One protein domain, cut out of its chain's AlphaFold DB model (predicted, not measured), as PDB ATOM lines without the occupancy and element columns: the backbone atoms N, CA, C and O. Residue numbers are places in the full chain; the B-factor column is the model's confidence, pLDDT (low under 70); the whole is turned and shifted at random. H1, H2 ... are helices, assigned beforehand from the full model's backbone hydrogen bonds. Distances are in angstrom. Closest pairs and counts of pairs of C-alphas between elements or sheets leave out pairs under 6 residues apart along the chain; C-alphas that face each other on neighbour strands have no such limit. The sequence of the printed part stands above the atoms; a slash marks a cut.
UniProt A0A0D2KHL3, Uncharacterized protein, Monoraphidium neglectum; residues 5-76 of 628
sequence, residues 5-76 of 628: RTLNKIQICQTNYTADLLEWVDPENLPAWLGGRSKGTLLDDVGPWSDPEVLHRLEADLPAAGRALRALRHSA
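Overview. This is residues 5 to 76 of the 628 residues of an uncharacterized protein of Monoraphidium neglectum (UniProt A0A0D2KHL3). A helical hairpin, H2 and H3, lies at one end of a loose, flat model, and the short helix H1 lies at the far end, joined to the hairpin by the long winding stretch of residues 25 to 51. Residues 5 to 10 stick out at the end where H1 lies. The printed part has 72 residues with three named helices, in the order H1, H2, H3 along the chain, and no named strand. The class is all helix, though the named helices hold 32 of the 72 printed residues, under half. The whole is only just loose, close to extended, with a radius of gyration of the C-alphas of 16.5 A, and the C-alphas span 43 by 35 by 18 A.

Arrangement. The longest helix is H3, residues 63 to 76. It touches H2, residues 52 to 61, with its residues 65 to 67 alone. The closest C-alphas of the two helices are those of Glu 59 and Gly 66, 4.6 A apart, and the centres are 11.5 A apart. Their lines stand at a shallow tilt of 34 degrees, only just short of steep, and they run opposite ways. H2 and H3 form a helical hairpin with a tight link of one residue, Leu 62. H1, residues 17 to 24, is apart from H2 and from H3. Every O i to N i+4 pair is within hydrogen-bond range in H2 and H3, and in H1 3 of 4 are.

Along the chain. H3 runs from Pro 63 to Ala 76, 20.4 A from first to last C-alpha, and ends at C-alpha 76 at (188.279, 146.916, 140.138). H2 runs from Pro 52, with its C-alpha at (183.350, 141.262, 126.221), to Asp 61, a length of 14.5 A between these C-alphas. H1 runs from Tyr 17, with its C-alpha at (163.365, 165.484, 142.456), to Trp 24, and its first and last C-alphas are 11.3 A apart.

Size, cuts and confidence. The two C-alphas farthest apart are those of Thr 15 and Ala 60, 44.8 A. The first and last printed C-alphas, those of Arg 5 and Ala 76, are 37.9 A apart. The printed part has no cut. The link from H1 to H2 is long, with 27 residues, whose C-alphas lie 6 to 16 A from the mean of the C-alphas. Residues 5 to 16 have no named element, and of these residues 5 to 10 stand free. The mean pLDDT of the printed part is 80.7, and residues 41 to 48 and 75 to 76 are under 70.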
ATOM      1  N   ARG A   5     167.947 173.428 121.237       80.81
ATOM      2  CA  ARG A   5     167.236 172.140 121.235       80.81
ATOM      3  C   ARG A   5     167.627 171.251 122.417       80.81
ATOM      4  O   ARG A   5     166.795 170.494 122.905       80.81
ATOM      5  N   THR A   6     168.874 171.342 122.871       82.75
ATOM      6  CA  THR A   6     169.365 170.639 124.062       82.75
ATOM      7  C   THR A   6     168.864 171.319 125.329       82.75
ATOM      8  O   THR A   6     168.454 170.624 126.249       82.75
ATOM      9  N   LEU A   7     168.806 172.656 125.361       86.81
ATOM     10  CA  LEU A   7     168.244 173.391 126.501       86.81
ATOM     11  C   LEU A   7     166.779 173.022 126.762       86.81
ATOM     12  O   LEU A   7     166.415 172.803 127.908       86.81
ATOM     13  N   ASN A   8     165.975 172.839 125.711       87.38
ATOM     14  CA  ASN A   8     164.576 172.415 125.856       87.38
ATOM     15  C   ASN A   8     164.400 170.984 126.389       87.38
ATOM     16  O   ASN A   8     163.296 170.620 126.778       87.38
ATOM     17  N   LYS A   9     165.458 170.164 126.386       86.94
ATOM     18  CA  LYS A   9     165.440 168.802 126.941       86.94
ATOM     19  C   LYS A   9     165.958 168.734 128.377       86.94
ATOM     20  O   LYS A   9     165.891 167.674 128.986       86.94
ATOM     21  N   ILE A  10     166.505 169.828 128.907       87.94
ATOM     22  CA  ILE A  10     167.025 169.873 130.272       87.94
ATOM     23  C   ILE A  10     165.897 170.347 131.182       87.94
ATOM     24  O   ILE A  10     165.556 171.529 131.203       87.94
ATOM     25  N   GLN A  11     165.331 169.423 131.952       86.94
ATOM     26  CA  GLN A  11     164.380 169.739 133.009       86.94
ATOM     27  C   GLN A  11     165.125 169.866 134.340       86.94
ATOM     28  O   GLN A  11     165.828 168.952 134.768       86.94
ATOM     29  N   ILE A  12     164.994 171.021 134.993       87.69
ATOM     30  CA  ILE A  12     165.581 171.253 136.315       87.69
ATOM     31  C   ILE A  12     164.572 170.770 137.357       87.69
ATOM     32  O   ILE A  12     163.552 171.422 137.579       87.69
ATOM     33  N   CYS A  13     164.858 169.627 137.977       85.88
ATOM     34  CA  CYS A  13     164.015 169.066 139.030       85.88
ATOM     35  C   CYS A  13     164.055 169.958 140.285       85.88
ATOM     36  O   CYS A  13     165.105 170.509 140.634       85.88
ATOM     37  N   GLN A  14     162.916 170.120 140.966       85.56
ATOM     38  CA  GLN A  14     162.827 170.888 142.218       85.56
ATOM     39  C   GLN A  14     163.292 170.048 143.425       85.56
ATOM     40  O   GLN A  14     163.830 168.954 143.276       85.56
ATOM     41  N   THR A  15     163.109 170.536 144.657       86.88
ATOM     42  CA  THR A  15     163.573 169.848 145.880       86.88
ATOM     43  C   THR A  15     162.974 168.452 146.084       86.88
ATOM     44  O   THR A  15     163.553 167.660 146.820       86.88
ATOM     45  N   ASN A  16     161.868 168.131 145.405       84.88
ATOM     46  CA  ASN A  16     161.240 166.805 145.384       84.88
ATOM     47  C   ASN A  16     161.598 166.023 144.107       84.88
ATOM     48  O   ASN A  16     160.738 165.391 143.496       84.88
ATOM     49  N   TYR A  17     162.867 166.079 143.699       90.94
ATOM     50  CA  TYR A  17     163.365 165.484 142.456       90.94
ATOM     51  C   TYR A  17     163.084 163.983 142.324       90.94
ATOM     52  O   TYR A  17     163.056 163.478 141.214       90.94
ATOM     53  N   THR A  18     162.855 163.261 143.422       91.12
ATOM     54  CA  THR A  18     162.579 161.819 143.402       91.12
ATOM     55  C   THR A  18     161.308 161.463 142.634       91.12
ATOM     56  O   THR A  18     161.288 160.433 141.976       91.12
ATOM     57  N   ALA A  19     160.258 162.291 142.687       91.62
ATOM     58  CA  ALA A  19     159.020 162.019 141.949       91.62
ATOM     59  C   ALA A  19     159.225 162.183 140.437       91.62
ATOM     60  O   ALA A  19     158.845 161.302 139.672       91.62
ATOM     61  N   ASP A  20     159.897 163.266 140.039       92.00
ATOM     62  CA  ASP A  20     160.227 163.553 138.640       92.00
ATOM     63  C   ASP A  20     161.206 162.506 138.082       92.00
ATOM     64  O   ASP A  20     161.079 162.064 136.949       92.00
ATOM     65  N   LEU A  21     162.179 162.061 138.883       90.31
ATOM     66  CA  LEU A  21     163.188 161.081 138.471       90.31
ATOM     67  C   LEU A  21     162.587 159.683 138.252       90.31
ATOM     68  O   LEU A  21     162.982 158.990 137.317       90.31
ATOM     69  N   LEU A  22     161.614 159.295 139.086       91.25
ATOM     70  CA  LEU A  22     160.907 158.014 138.984       91.25
ATOM     71  C   LEU A  22     159.928 157.945 137.801       91.25
ATOM     72  O   LEU A  22     159.487 156.853 137.454       91.25
ATOM     73  N   GLU A  23     159.598 159.075 137.166       93.06
ATOM     74  CA  GLU A  23     158.854 159.085 135.898       93.06
ATOM     75  C   GLU A  23     159.703 158.525 134.744       93.06
ATOM     76  O   GLU A  23     159.178 157.892 133.830       93.06
ATOM     77  N   TRP A  24     161.023 158.733 134.801       89.44
ATOM     78  CA  TRP A  24     161.948 158.382 133.719       89.44
ATOM     79  C   TRP A  24     162.805 157.152 134.010       89.44
ATOM     80  O   TRP A  24     163.329 156.549 133.073       89.44
ATOM     81  N   VAL A  25     162.992 156.797 135.284       88.62
ATOM     82  CA  VAL A  25     163.878 155.707 135.709       88.62
ATOM     83  C   VAL A  25     163.170 154.819 136.723       88.62
ATOM     84  O   VAL A  25     162.720 155.291 137.765       88.62
ATOM     85  N   ASP A  26     163.122 153.516 136.444       92.06
ATOM     86  CA  ASP A  26     162.523 152.548 137.360       92.06
ATOM     87  C   ASP A  26     163.226 152.554 138.730       92.06
ATOM     88  O   ASP A  26     164.461 152.586 138.802       92.06
ATOM     89  N   PRO A  27     162.471 152.449 139.839       92.88
ATOM     90  CA  PRO A  27     163.033 152.515 141.187       92.88
ATOM     91  C   PRO A  27     164.064 151.415 141.458       92.88
ATOM     92  O   PRO A  27     164.991 151.634 142.233       92.88
ATOM     93  N   GLU A  28     163.929 150.249 140.823       90.00
ATOM     94  CA  GLU A  28     164.851 149.117 140.987       90.00
ATOM     95  C   GLU A  28     166.216 149.354 140.315       90.00
ATOM     96  O   GLU A  28     167.196 148.734 140.715       90.00
ATOM     97  N   ASN A  29     166.307 150.288 139.359       83.50
ATOM     98  CA  ASN A  29     167.559 150.671 138.691       83.50
ATOM     99  C   ASN A  29     168.232 151.885 139.346       83.50
ATOM    100  O   ASN A  29     169.382 152.207 139.050       83.50
ATOM    101  N   LEU A  30     167.524 152.575 140.240       87.19
ATOM    102  CA  LEU A  30     168.014 153.785 140.877       87.19
ATOM    103  C   LEU A  30     168.732 153.447 142.204       87.19
ATOM    104  O   LEU A  30     168.182 152.693 143.012       87.19
ATOM    105  N   PRO A  31     169.935 153.989 142.480       86.62
ATOM    106  CA  PRO A  31     170.637 153.738 143.738       86.62
ATOM    107  C   PRO A  31     169.848 154.194 144.969       86.62
ATOM    108  O   PRO A  31     169.195 155.243 144.954       86.62
ATOM    109  N   ALA A  32     169.982 153.465 146.079       86.94
ATOM    110  CA  ALA A  32     169.288 153.779 147.334       86.94
ATOM    111  C   ALA A  32     169.523 155.217 147.844       86.94
ATOM    112  O   ALA A  32     168.613 155.844 148.384       86.94
ATOM    113  N   TRP A  33     170.716 155.787 147.633       85.88
ATOM    114  CA  TRP A  33     171.040 157.156 148.065       85.88
ATOM    115  C   TRP A  33     170.361 158.256 147.226       85.88
ATOM    116  O   TRP A  33     170.267 159.390 147.693       85.88
ATOM    117  N   LEU A  34     169.852 157.926 146.031       87.94
ATOM    118  CA  LEU A  34     169.006 158.798 145.202       87.94
ATOM    119  C   LEU A  34     167.501 158.545 145.414       87.94
ATOM    120  O   LEU A  34     166.681 159.113 144.699       87.94
ATOM    121  N   GLY A  35     167.130 157.708 146.390       89.00
ATOM    122  CA  GLY A  35     165.735 157.363 146.687       89.00
ATOM    123  C   GLY A  35     165.205 156.131 145.946       89.00
ATOM    124  O   GLY A  35     163.995 155.915 145.930       89.00
ATOM    125  N   GLY A  36     166.084 155.331 145.337       91.88
ATOM    126  CA  GLY A  36     165.731 154.085 144.659       91.88
ATOM    127  C   GLY A  36     165.833 152.838 145.536       91.88
ATOM    128  O   GLY A  36     165.985 152.915 146.755       91.88
ATOM    129  N   ARG A  37     165.746 151.667 144.906       91.88
ATOM    130  CA  ARG A  37     165.820 150.339 145.541       91.88
ATOM    131  C   ARG A  37     167.029 149.522 145.098       91.88
ATOM    132  O   ARG A  37     167.302 148.491 145.715       91.88
ATOM    133  N   SER A  38     167.784 149.990 144.100       86.94
ATOM    134  CA  SER A  38     169.004 149.313 143.675       86.94
ATOM    135  C   SER A  38     170.025 149.309 144.808       86.94
ATOM    136  O   SER A  38     170.404 150.360 145.344       86.94
ATOM    137  N   LYS A  39     170.472 148.101 145.162       82.69
ATOM    138  CA  LYS A  39     171.666 147.883 145.989       82.69
ATOM    139  C   LYS A  39     172.951 147.977 145.163       82.69
ATOM    140  O   LYS A  39     174.019 148.065 145.759       82.69
ATOM    141  N   GLY A  40     172.834 147.953 143.832       73.75
ATOM    142  CA  GLY A  40     173.953 148.112 142.919       73.75
ATOM    143  C   GLY A  40     174.492 149.535 142.990       73.75
ATOM    144  O   GLY A  40     173.751 150.520 142.931       73.75
ATOM    145  N   THR A  41     175.800 149.644 143.154       67.12
ATOM    146  CA  THR A  41     176.523 150.893 142.945       67.12
ATOM    147  C   THR A  41     176.585 151.196 141.445       67.12
ATOM    148  O   THR A  41     176.361 150.320 140.618       67.12
ATOM    149  N   LEU A  42     176.913 152.431 141.053       58.91
ATOM    150  CA  LEU A  42     177.103 152.783 139.633       58.91
ATOM    151  C   LEU A  42     178.212 151.940 138.956       58.91
ATOM    152  O   LEU A  42     178.320 151.922 137.737       58.91
ATOM    153  N   LEU A  43     179.036 151.257 139.761       58.94
ATOM    154  CA  LEU A  43     180.073 150.316 139.338       58.94
ATOM    155  C   LEU A  43     179.521 148.912 139.037       58.94
ATOM    156  O   LEU A  43     180.162 148.159 138.312       58.94
ATOM    157  N   ASP A  44     178.332 148.586 139.551       64.44
ATOM    158  CA  ASP A  44     177.612 147.334 139.295       64.44
ATOM    159  C   ASP A  44     176.668 147.449 138.086       64.44
ATOM    160  O   ASP A  44     175.936 146.507 137.783       64.44
ATOM    161  N   ASP A  45     176.659 148.600 137.401       67.31
ATOM    162  CA  ASP A  45     175.900 148.803 136.170       67.31
ATOM    163  C   ASP A  45     176.478 147.902 135.067       67.31
ATOM    164  O   ASP A  45     177.439 148.235 134.366       67.31
ATOM    165  N   VAL A  46     175.889 146.712 134.929       60.75
ATOM    166  CA  VAL A  46     176.184 145.740 133.870       60.75
ATOM    167  C   VAL A  46     175.550 146.203 132.554       60.75
ATOM    168  O   VAL A  46     174.828 145.468 131.883       60.75
ATOM    169  N   GLY A  47     175.787 147.458 132.180       69.06
ATOM    170  CA  GLY A  47     175.432 147.954 130.863       69.06
ATOM    171  C   GLY A  47     176.236 147.236 129.768       69.06
ATOM    172  O   GLY A  47     177.212 146.532 130.050       69.06
ATOM    173  N   PRO A  48     175.882 147.434 128.487       68.88
ATOM    174  CA  PRO A  48     176.521 146.757 127.351       68.88
ATOM    175  C   PRO A  48     178.031 147.035 127.234       68.88
ATOM    176  O   PRO A  48     178.736 146.336 126.516       68.88
ATOM    177  N   TRP A  49     178.552 148.026 127.961       70.38
ATOM    178  CA  TRP A  49     179.980 148.330 128.104       70.38
ATOM    179  C   TRP A  49     180.772 147.250 128.860       70.38
ATOM    180  O   TRP A  49     181.996 147.210 128.746       70.38
ATOM    181  N   SER A  50     180.094 146.380 129.610       71.81
ATOM    182  CA  SER A  50     180.702 145.262 130.341       71.81
ATOM    183  C   SER A  50     180.739 143.962 129.526       71.81
ATOM    184  O   SER A  50     181.424 143.012 129.921       71.81
ATOM    185  N   ASP A  51     180.040 143.914 128.385       80.62
ATOM    186  CA  ASP A  51     180.012 142.758 127.489       80.62
ATOM    187  C   ASP A  51     181.365 142.619 126.754       80.62
ATOM    188  O   ASP A  51     181.795 143.551 126.057       80.62
ATOM    189  N   PRO A  52     182.074 141.480 126.896       81.19
ATOM    190  CA  PRO A  52     183.350 141.262 126.221       81.19
ATOM    191  C   PRO A  52     183.246 141.358 124.694       81.19
ATOM    192  O   PRO A  52     184.220 141.772 124.062       81.19
ATOM    193  N   GLU A  53     182.097 141.038 124.090       84.06
ATOM    194  CA  GLU A  53     181.921 141.170 122.641       84.06
ATOM    195  C   GLU A  53     181.884 142.637 122.199       84.06
ATOM    196  O   GLU A  53     182.490 143.001 121.186       84.06
ATOM    197  N   VAL A  54     181.223 143.502 122.973       80.25
ATOM    198  CA  VAL A  54     181.138 144.944 122.692       80.25
ATOM    199  C   VAL A  54     182.505 145.601 122.867       80.25
ATOM    200  O   VAL A  54     182.917 146.393 122.018       80.25
ATOM    201  N   LEU A  55     183.250 145.222 123.911       80.62
ATOM    202  CA  LEU A  55     184.620 145.691 124.121       80.62
ATOM    203  C   LEU A  55     185.567 145.232 123.003       80.62
ATOM    204  O   LEU A  55     186.410 146.018 122.573       80.62
ATOM    205  N   HIS A  56     185.410 144.009 122.486       84.50
ATOM    206  CA  HIS A  56     186.201 143.526 121.351       84.50
ATOM    207  C   HIS A  56     185.919 144.299 120.060       84.50
ATOM    208  O   HIS A  56     186.857 144.634 119.336       84.50
ATOM    209  N   ARG A  57     184.650 144.620 119.780       82.75
ATOM    210  CA  ARG A  57     184.290 145.451 118.620       82.75
ATOM    211  C   ARG A  57     184.826 146.877 118.769       82.75
ATOM    212  O   ARG A  57     185.423 147.403 117.837       82.75
ATOM    213  N   LEU A  58     184.707 147.468 119.961       78.94
ATOM    214  CA  LEU A  58     185.232 148.805 120.252       78.94
ATOM    215  C   LEU A  58     186.760 148.883 120.211       78.94
ATOM    216  O   LEU A  58     187.290 149.937 119.891       78.94
ATOM    217  N   GLU A  59     187.485 147.813 120.532       82.56
ATOM    218  CA  GLU A  59     188.950 147.816 120.453       82.56
ATOM    219  C   GLU A  59     189.452 147.831 119.002       82.56
ATOM    220  O   GLU A  59     190.494 148.431 118.732       82.56
ATOM    221  N   ALA A  60     188.695 147.239 118.072       83.75
ATOM    222  CA  ALA A  60     188.989 147.317 116.642       83.75
ATOM    223  C   ALA A  60     188.798 148.743 116.098       83.75
ATOM    224  O   ALA A  60     189.641 149.229 115.343       83.75
ATOM    225  N   ASP A  61     187.738 149.429 116.530       81.38
ATOM    226  CA  ASP A  61     187.392 150.762 116.024       81.38
ATOM    227  C   ASP A  61     188.097 151.902 116.790       81.38
ATOM    228  O   ASP A  61     188.434 152.942 116.223       81.38
ATOM    229  N   LEU A  62     188.325 151.728 118.096       82.31
ATOM    230  CA  LEU A  62     188.824 152.738 119.038       82.31
ATOM    231  C   LEU A  62     189.791 152.108 120.066       82.31
ATOM    232  O   LEU A  62     189.478 151.994 121.260       82.31
ATOM    233  N   PRO A  63     191.020 151.760 119.646       78.25
ATOM    234  CA  PRO A  63     191.954 150.968 120.450       78.25
ATOM    235  C   PRO A  63     192.378 151.645 121.764       78.25
ATOM    236  O   PRO A  63     192.696 150.967 122.738       78.25
ATOM    237  N   ALA A  64     192.372 152.980 121.833       71.75
ATOM    238  CA  ALA A  64     192.683 153.707 123.067       71.75
ATOM    239  C   ALA A  64     191.557 153.609 124.116       71.75
ATOM    240  O   ALA A  64     191.839 153.428 125.300       71.75
ATOM    241  N   ALA A  65     190.292 153.675 123.688       72.19
ATOM    242  CA  ALA A  65     189.136 153.605 124.582       72.19
ATOM    243  C   ALA A  65     188.908 152.178 125.104       72.19
ATOM    244  O   ALA A  65     188.682 151.990 126.299       72.19
ATOM    245  N   GLY A  66     189.055 151.167 124.237       75.06
ATOM    246  CA  GLY A  66     188.961 149.757 124.629       75.06
ATOM    247  C   GLY A  66     190.001 149.365 125.686       75.06
ATOM    248  O   GLY A  66     189.664 148.733 126.690       75.06
ATOM    249  N   ARG A  67     191.255 149.820 125.528       75.38
ATOM    250  CA  ARG A  67     192.322 149.597 126.520       75.38
ATOM    251  C   ARG A  67     192.041 150.279 127.860       75.38
ATOM    252  O   ARG A  67     192.259 149.661 128.899       75.38
ATOM    253  N   ALA A  68     191.527 151.511 127.849       72.38
ATOM    254  CA  ALA A  68     191.187 152.241 129.072       72.38
ATOM    255  C   ALA A  68     190.062 151.553 129.867       72.38
ATOM    256  O   ALA A  68     190.177 151.386 131.080       72.38
ATOM    257  N   LEU A  69     189.009 151.080 129.190       74.38
ATOM    258  CA  LEU A  69     187.905 150.353 129.832       74.38
ATOM    259  C   LEU A  69     188.359 149.006 130.416       74.38
ATOM    260  O   LEU A  69     187.974 148.650 131.531       74.38
ATOM    261  N   ARG A  70     189.234 148.274 129.712       74.25
ATOM    262  CA  ARG A  70     189.810 147.017 130.220       74.25
ATOM    263  C   ARG A  70     190.702 147.249 131.449       74.25
ATOM    264  O   ARG A  70     190.636 146.471 132.398       74.25
ATOM    265  N   ALA A  71     191.477 148.336 131.472       75.31
ATOM    266  CA  ALA A  71     192.305 148.710 132.619       75.31
ATOM    267  C   ALA A  71     191.467 149.045 133.868       75.31
ATOM    268  O   ALA A  71     191.786 148.570 134.956       75.31
ATOM    269  N   LEU A  72     190.356 149.775 133.705       72.44
ATOM    270  CA  LEU A  72     189.419 150.075 134.798       72.44
ATOM    271  C   LEU A  72     188.747 148.813 135.365       72.44
ATOM    272  O   LEU A  72     188.515 148.714 136.568       72.44
ATOM    273  N   ARG A  73     188.475 147.811 134.522       72.06
ATOM    274  CA  ARG A  73     187.937 146.522 134.981       72.06
ATOM    275  C   ARG A  73     188.963 145.720 135.785       72.06
ATOM    276  O   ARG A  73     188.608 145.086 136.776       72.06
ATOM    277  N   HIS A  74     190.228 145.731 135.370       72.44
ATOM    278  CA  HIS A  74     191.285 145.015 136.087       72.44
ATOM    279  C   HIS A  74     191.680 145.693 137.402       72.44
ATOM    280  O   HIS A  74     191.995 144.977 138.352       72.44
ATOM    281  N   SER A  75     191.589 147.024 137.499       63.91
ATOM    282  CA  SER A  75     191.783 147.731 138.773       63.91
ATOM    283  C   SER A  75     190.640 147.478 139.762       63.91
ATOM    284  O   SER A  75     190.878 147.386 140.961       63.91
ATOM    285  N   ALA A  76     189.405 147.291 139.282       60.34
ATOM    286  CA  ALA A  76     188.279 146.916 140.138       60.34
ATOM    287  C   ALA A  76     188.388 145.467 140.653       60.34
ATOM    288  O   ALA A  76     188.098 145.203 141.816       60.34
TER     289      ALA A  76